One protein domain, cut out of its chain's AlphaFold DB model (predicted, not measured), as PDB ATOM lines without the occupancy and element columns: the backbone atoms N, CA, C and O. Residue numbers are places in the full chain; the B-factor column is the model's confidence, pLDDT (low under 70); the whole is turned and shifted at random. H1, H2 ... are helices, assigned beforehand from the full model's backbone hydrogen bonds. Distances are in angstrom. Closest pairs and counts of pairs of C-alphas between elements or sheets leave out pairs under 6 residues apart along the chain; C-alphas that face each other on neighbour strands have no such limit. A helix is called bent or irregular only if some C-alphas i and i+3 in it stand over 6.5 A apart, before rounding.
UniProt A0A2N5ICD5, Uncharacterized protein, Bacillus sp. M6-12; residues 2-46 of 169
ATOM      1  N   GLU A   2     -51.973 -53.345 -54.432       50.25
ATOM      2  CA  GLU A   2     -53.122 -52.547 -54.906       50.25
ATOM      3  C   GLU A   2     -53.386 -51.253 -54.115       50.25
ATOM      4  O   GLU A   2     -53.609 -50.220 -54.733       50.25
ATOM      5  N   GLN A   3     -53.264 -51.249 -52.779       53.25
ATOM      6  CA  GLN A   3     -53.438 -50.026 -51.964       53.25
ATOM      7  C   GLN A   3     -52.520 -48.864 -52.386       53.25
ATOM      8  O   GLN A   3     -52.921 -47.709 -52.325       53.25
ATOM      9  N   ASN A   4     -51.311 -49.172 -52.860       56.75
ATOM     10  CA  ASN A   4     -50.314 -48.172 -53.249       56.75
ATOM     11  C   ASN A   4     -50.660 -47.522 -54.607       56.75
ATOM     12  O   ASN A   4     -50.327 -46.369 -54.854       56.75
ATOM     13  N   ILE A   5     -51.382 -48.239 -55.478       54.53
ATOM     14  CA  ILE A   5     -51.814 -47.739 -56.793       54.53
ATOM     15  C   ILE A   5     -52.970 -46.745 -56.643       54.53
ATOM     16  O   ILE A   5     -52.943 -45.703 -57.294       54.53
ATOM     17  N   TYR A   6     -53.930 -47.020 -55.752       60.25
ATOM     18  CA  TYR A   6     -55.013 -46.079 -55.434       60.25
ATOM     19  C   TYR A   6     -54.472 -44.779 -54.822       60.25
ATOM     20  O   TYR A   6     -54.845 -43.685 -55.235       60.25
ATOM     21  N   GLU A   7     -53.496 -44.884 -53.919       68.75
ATOM     22  CA  GLU A   7     -52.858 -43.719 -53.301       68.75
ATOM     23  C   GLU A   7     -52.079 -42.859 -54.318       68.75
ATOM     24  O   GLU A   7     -52.057 -41.628 -54.231       68.75
ATOM     25  N   LEU A   8     -51.454 -43.502 -55.311       60.78
ATOM     26  CA  LEU A   8     -50.792 -42.834 -56.431       60.78
ATOM     27  C   LEU A   8     -51.793 -42.179 -57.383       60.78
ATOM     28  O   LEU A   8     -51.562 -41.037 -57.777       60.78
ATOM     29  N   SER A   9     -52.900 -42.844 -57.728       67.75
ATOM     30  CA  SER A   9     -53.943 -42.252 -58.574       67.75
ATOM     31  C   SER A   9     -54.623 -41.067 -57.900       67.75
ATOM     32  O   SER A   9     -54.904 -40.075 -58.567       67.75
ATOM     33  N   ASP A  10     -54.818 -41.121 -56.583       72.00
ATOM     34  CA  ASP A  10     -55.414 -40.031 -55.810       72.00
ATOM     35  C   ASP A  10     -54.476 -38.824 -55.733       72.00
ATOM     36  O   ASP A  10     -54.904 -37.690 -55.955       72.00
ATOM     37  N   LYS A  11     -53.173 -39.055 -55.521       71.69
ATOM     38  CA  LYS A  11     -52.150 -37.997 -55.595       71.69
ATOM     39  C   LYS A  11     -52.042 -37.410 -57.005       71.69
ATOM     40  O   LYS A  11     -51.899 -36.196 -57.138       71.69
ATOM     41  N   LEU A  12     -52.150 -38.228 -58.055       58.47
ATOM     42  CA  LEU A  12     -52.116 -37.758 -59.444       58.47
ATOM     43  C   LEU A  12     -53.361 -36.933 -59.791       58.47
ATOM     44  O   LEU A  12     -53.238 -35.855 -60.363       58.47
ATOM     45  N   ASN A  13     -54.546 -37.401 -59.398       66.81
ATOM     46  CA  ASN A  13     -55.810 -36.688 -59.578       66.81
ATOM     47  C   ASN A  13     -55.836 -35.382 -58.781       66.81
ATOM     48  O   ASN A  13     -56.349 -34.382 -59.274       66.81
ATOM     49  N   PHE A  14     -55.249 -35.364 -57.583       69.44
ATOM     50  CA  PHE A  14     -55.047 -34.139 -56.819       69.44
ATOM     51  C   PHE A  14     -54.169 -33.154 -57.594       69.44
ATOM     52  O   PHE A  14     -54.609 -32.035 -57.833       69.44
ATOM     53  N   ILE A  15     -52.988 -33.586 -58.062       65.88
ATOM     54  CA  ILE A  15     -52.043 -32.756 -58.832       65.88
ATOM     55  C   ILE A  15     -52.666 -32.240 -60.138       65.88
ATOM     56  O   ILE A  15     -52.486 -31.072 -60.481       65.88
ATOM     57  N   MET A  16     -53.422 -33.074 -60.858       60.03
ATOM     58  CA  MET A  16     -54.072 -32.681 -62.114       60.03
ATOM     59  C   MET A  16     -55.248 -31.715 -61.919       60.03
ATOM     60  O   MET A  16     -55.584 -30.985 -62.847       60.03
ATOM     61  N   ASN A  17     -55.849 -31.675 -60.726       67.31
ATOM     62  CA  ASN A  17     -56.949 -30.765 -60.395       67.31
ATOM     63  C   ASN A  17     -56.498 -29.496 -59.650       67.31
ATOM     64  O   ASN A  17     -57.349 -28.699 -59.253       67.31
ATOM     65  N   VAL A  18     -55.187 -29.280 -59.476       72.19
ATOM     66  CA  VAL A  18     -54.640 -28.055 -58.872       72.19
ATOM     67  C   VAL A  18     -54.920 -26.872 -59.799       72.19
ATOM     68  O   VAL A  18     -54.305 -26.726 -60.860       72.19
ATOM     69  N   LYS A  19     -55.834 -25.992 -59.390       80.00
ATOM     70  CA  LYS A  19     -56.086 -24.716 -60.071       80.00
ATOM     71  C   LYS A  19     -54.918 -23.763 -59.831       80.00
ATOM     72  O   LYS A  19     -54.158 -23.908 -58.877       80.00
ATOM     73  N   GLU A  20     -54.797 -22.717 -60.644       78.88
ATOM     74  CA  GLU A  20     -53.757 -21.700 -60.414       78.88
ATOM     75  C   GLU A  20     -53.901 -21.039 -59.028       78.88
ATOM     76  O   GLU A  20     -52.912 -20.837 -58.328       78.88
ATOM     77  N   SER A  21     -55.141 -20.857 -58.554       79.50
ATOM     78  CA  SER A  21     -55.436 -20.412 -57.184       79.50
ATOM     79  C   SER A  21     -54.882 -21.344 -56.104       79.50
ATOM     80  O   SER A  21     -54.495 -20.883 -55.031       79.50
ATOM     81  N   ASP A  22     -54.831 -22.650 -56.373       82.69
ATOM     82  CA  ASP A  22     -54.307 -23.642 -55.434       82.69
ATOM     83  C   ASP A  22     -52.774 -23.588 -55.386       82.69
ATOM     84  O   ASP A  22     -52.186 -23.746 -54.314       82.69
ATOM     85  N   LYS A  23     -52.117 -23.269 -56.511       82.94
ATOM     86  CA  LYS A  23     -50.667 -23.008 -56.541       82.94
ATOM     87  C   LYS A  23     -50.307 -21.746 -55.769       82.94
ATOM     88  O   LYS A  23     -49.345 -21.761 -55.005       82.94
ATOM     89  N   ASP A  24     -51.065 -20.666 -55.938       86.06
ATOM     90  CA  ASP A  24     -50.830 -19.431 -55.183       86.06
ATOM     91  C   ASP A  24     -51.081 -19.633 -53.691       86.06
ATOM     92  O   ASP A  24     -50.282 -19.193 -52.861       86.06
ATOM     93  N   ARG A  25     -52.119 -20.398 -53.339       86.50
ATOM     94  CA  ARG A  25     -52.338 -20.826 -51.957       86.50
ATOM     95  C   ARG A  25     -51.145 -21.614 -51.418       86.50
ATOM     96  O   ARG A  25     -50.700 -21.348 -50.306       86.50
ATOM     97  N   PHE A  26     -50.604 -22.546 -52.199       88.44
ATOM     98  CA  PHE A  26     -49.428 -23.316 -51.801       88.44
ATOM     99  C   PHE A  26     -48.202 -22.419 -51.570       88.44
ATOM    100  O   PHE A  26     -47.543 -22.545 -50.537       88.44
ATOM    101  N   LYS A  27     -47.930 -21.460 -52.468       88.19
ATOM    102  CA  LYS A  27     -46.845 -20.475 -52.294       88.19
ATOM    103  C   LYS A  27     -47.004 -19.684 -50.994       88.19
ATOM    104  O   LYS A  27     -46.038 -19.559 -50.245       88.19
ATOM    105  N   ASN A  28     -48.213 -19.200 -50.704       89.94
ATOM    106  CA  ASN A  28     -48.483 -18.434 -49.487       89.94
ATOM    107  C   ASN A  28     -48.265 -19.275 -48.223       89.94
ATOM    108  O   ASN A  28     -47.661 -18.792 -47.270       89.94
ATOM    109  N   ILE A  29     -48.675 -20.549 -48.233       91.00
ATOM    110  CA  ILE A  29     -48.447 -21.476 -47.113       91.00
ATOM    111  C   ILE A  29     -46.948 -21.675 -46.863       91.00
ATOM    112  O   ILE A  29     -46.508 -21.615 -45.716       91.00
ATOM    113  N   ILE A  30     -46.155 -21.891 -47.917       91.62
ATOM    114  CA  ILE A  30     -44.701 -22.059 -47.790       91.62
ATOM    115  C   ILE A  30     -44.034 -20.769 -47.298       91.62
ATOM    116  O   ILE A  30     -43.198 -20.822 -46.399       91.62
ATOM    117  N   SER A  31     -44.437 -19.611 -47.830       92.50
ATOM    118  CA  SER A  31     -43.953 -18.306 -47.360       92.50
ATOM    119  C   SER A  31     -44.259 -18.105 -45.876       92.50
ATOM    120  O   SER A  31     -43.378 -17.764 -45.090       92.50
ATOM    121  N   TRP A  32     -45.496 -18.394 -45.472       94.25
ATOM    122  CA  TRP A  32     -45.933 -18.304 -44.087       94.25
ATOM    123  C   TRP A  32     -45.164 -19.258 -43.170       94.25
ATOM    124  O   TRP A  32     -44.835 -18.890 -42.046       94.25
ATOM    125  N   ALA A  33     -44.815 -20.460 -43.637       94.50
ATOM    126  CA  ALA A  33     -43.970 -21.376 -42.876       94.50
ATOM    127  C   ALA A  33     -42.590 -20.774 -42.563       94.50
ATOM    128  O   ALA A  33     -42.118 -20.907 -41.432       94.50
ATOM    129  N   GLY A  34     -41.983 -20.066 -43.521       94.56
ATOM    130  CA  GLY A  34     -40.755 -19.299 -43.293       94.56
ATOM    131  C   GLY A  34     -40.952 -18.194 -42.251       94.56
ATOM    132  O   GLY A  34     -40.237 -18.152 -41.251       94.56
ATOM    133  N   GLU A  35     -41.987 -17.367 -42.415       94.19
ATOM    134  CA  GLU A  35     -42.303 -16.293 -41.461       94.19
ATOM    135  C   GLU A  35     -42.592 -16.818 -40.047       94.19
ATOM    136  O   GLU A  35     -42.223 -16.184 -39.059       94.19
ATOM    137  N   MET A  36     -43.228 -17.984 -39.914       93.88
ATOM    138  CA  MET A  36     -43.456 -18.618 -38.614       93.88
ATOM    139  C   MET A  36     -42.147 -18.973 -37.909       93.88
ATOM    140  O   MET A  36     -42.063 -18.813 -36.686       93.88
ATOM    141  N   MET A  37     -41.124 -19.432 -38.640       93.69
ATOM    142  CA  MET A  37     -39.806 -19.687 -38.051       93.69
ATOM    143  C   MET A  37     -39.190 -18.387 -37.528       93.69
ATOM    144  O   MET A  37     -38.760 -18.340 -36.371       93.69
ATOM    145  N   ASP A  38     -39.242 -17.315 -38.320       92.31
ATOM    146  CA  ASP A  38     -38.741 -15.997 -37.918       92.31
ATOM    147  C   ASP A  38     -39.488 -15.452 -36.696       92.31
ATOM    148  O   ASP A  38     -38.873 -14.976 -35.741       92.31
ATOM    149  N   LEU A  39     -40.818 -15.573 -36.676       92.88
ATOM    150  CA  LEU A  39     -41.658 -15.168 -35.549       92.88
ATOM    151  C   LEU A  39     -41.350 -15.974 -34.284       92.88
ATOM    152  O   LEU A  39     -41.331 -15.397 -33.199       92.88
ATOM    153  N   THR A  40     -41.062 -17.270 -34.414       91.69
ATOM    154  CA  THR A  40     -40.673 -18.137 -33.287       91.69
ATOM    155  C   THR A  40     -39.337 -17.698 -32.688       91.69
ATOM    156  O   THR A  40     -39.160 -17.692 -31.468       91.69
ATOM    157  N   ILE A  41     -38.383 -17.302 -33.532       89.75
ATOM    158  CA  ILE A  41     -37.099 -16.749 -33.084       89.75
ATOM    159  C   ILE A  41     -37.321 -15.378 -32.435       89.75
ATOM    160  O   ILE A  41     -36.829 -15.137 -31.331       89.75
ATOM    161  N   LYS A  42     -38.109 -14.508 -33.079       87.62
ATOM    162  CA  LYS A  42     -38.455 -13.172 -32.582       87.62
ATOM    163  C   LYS A  42     -39.128 -13.248 -31.218       87.62
ATOM    164  O   LYS A  42     -38.751 -12.485 -30.341       87.62
ATOM    165  N   GLU A  43     -40.064 -14.171 -30.999       86.38
ATOM    166  CA  GLU A  43     -40.764 -14.355 -29.720       86.38
ATOM    167  C   GLU A  43     -39.803 -14.571 -28.544       86.38
ATOM    168  O   GLU A  43     -40.008 -14.000 -27.475       86.38
ATOM    169  N   ARG A  44     -38.692 -15.291 -28.752       83.25
ATOM    170  CA  ARG A  44     -37.642 -15.472 -27.730       83.25
ATOM    171  C   ARG A  44     -36.903 -14.170 -27.396       83.25
ATOM    172  O   ARG A  44     -36.326 -14.050 -26.317       83.25
ATOM    173  N   MET A  45     -36.903 -13.215 -28.325       74.62
ATOM    174  CA  MET A  45     -36.261 -11.905 -28.198       74.62
ATOM    175  C   MET A  45     -37.237 -10.797 -27.779       74.62
ATOM    176  O   MET A  45     -36.793  -9.777 -27.252       74.62
ATOM    177  N   VAL A  46     -38.551 -10.967 -27.991       64.88
ATOM    178  CA  VAL A  46     -39.583  -9.995 -27.600       64.88
ATOM    179  C   VAL A  46     -39.680  -9.953 -26.078       64.88
ATOM    180  O   VAL A  46     -40.468 -10.669 -25.468       64.88
TER     181      VAL A  46
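Overview. This is residues 2 to 46 of the 169 residues of an uncharacterized protein of Bacillus sp. M6-12 (UniProt A0A2N5ICD5). Two helices, H2 the longer and H1 the shorter, make the two arms of an open L, with the corner at the tight link of residues 17 to 19 and nothing filling the space between the arms. The printed part has 45 residues, with H1 followed by H2 along the chain and no named strand; the class is all helix. The whole is extended, with a radius of gyration of the C-alphas of 16.8 A, and only just flat, spanning 51 by 26 by 7 A.

Arrangement. Begin with H2, residues 20 to 45, where the N-to-C direction has its largest component, 0.85, along z. Then look back to H1, residues 2 to 16, where the largest component is 0.94, along y. H1 and H2 are apart, with no C-alpha of the one within 8 A of the other. Residues 2 to 17, 19 to 25 and 27 to 46 stand free. In H1 every O i to N i+4 pair is within hydrogen-bond range; in H2 it is 20 of 22.

Along the chain. Find C-alpha 20 at (-53.757, -21.700, -60.414); from there H2, 26 residues, runs 37.9 A to C-alpha 45 at (-36.261, -11.905, -28.198). Find C-alpha 2 at (-53.122, -52.547, -54.906); from there H1, 15 residues, runs 21.2 A to C-alpha 16. Neither helix is bent.

Size, cuts and confidence. The two C-alphas farthest apart are those of Glu 2 and Val 46, the first and last printed residues, at 52.3 A. The printed part has no cut. Look at the B-factor column for the pLDDT: its mean is 78.3 over the printed part, 89 in H2 and 62 in H1. It is under 70 at residues 2 to 9, 12 to 17 and 46.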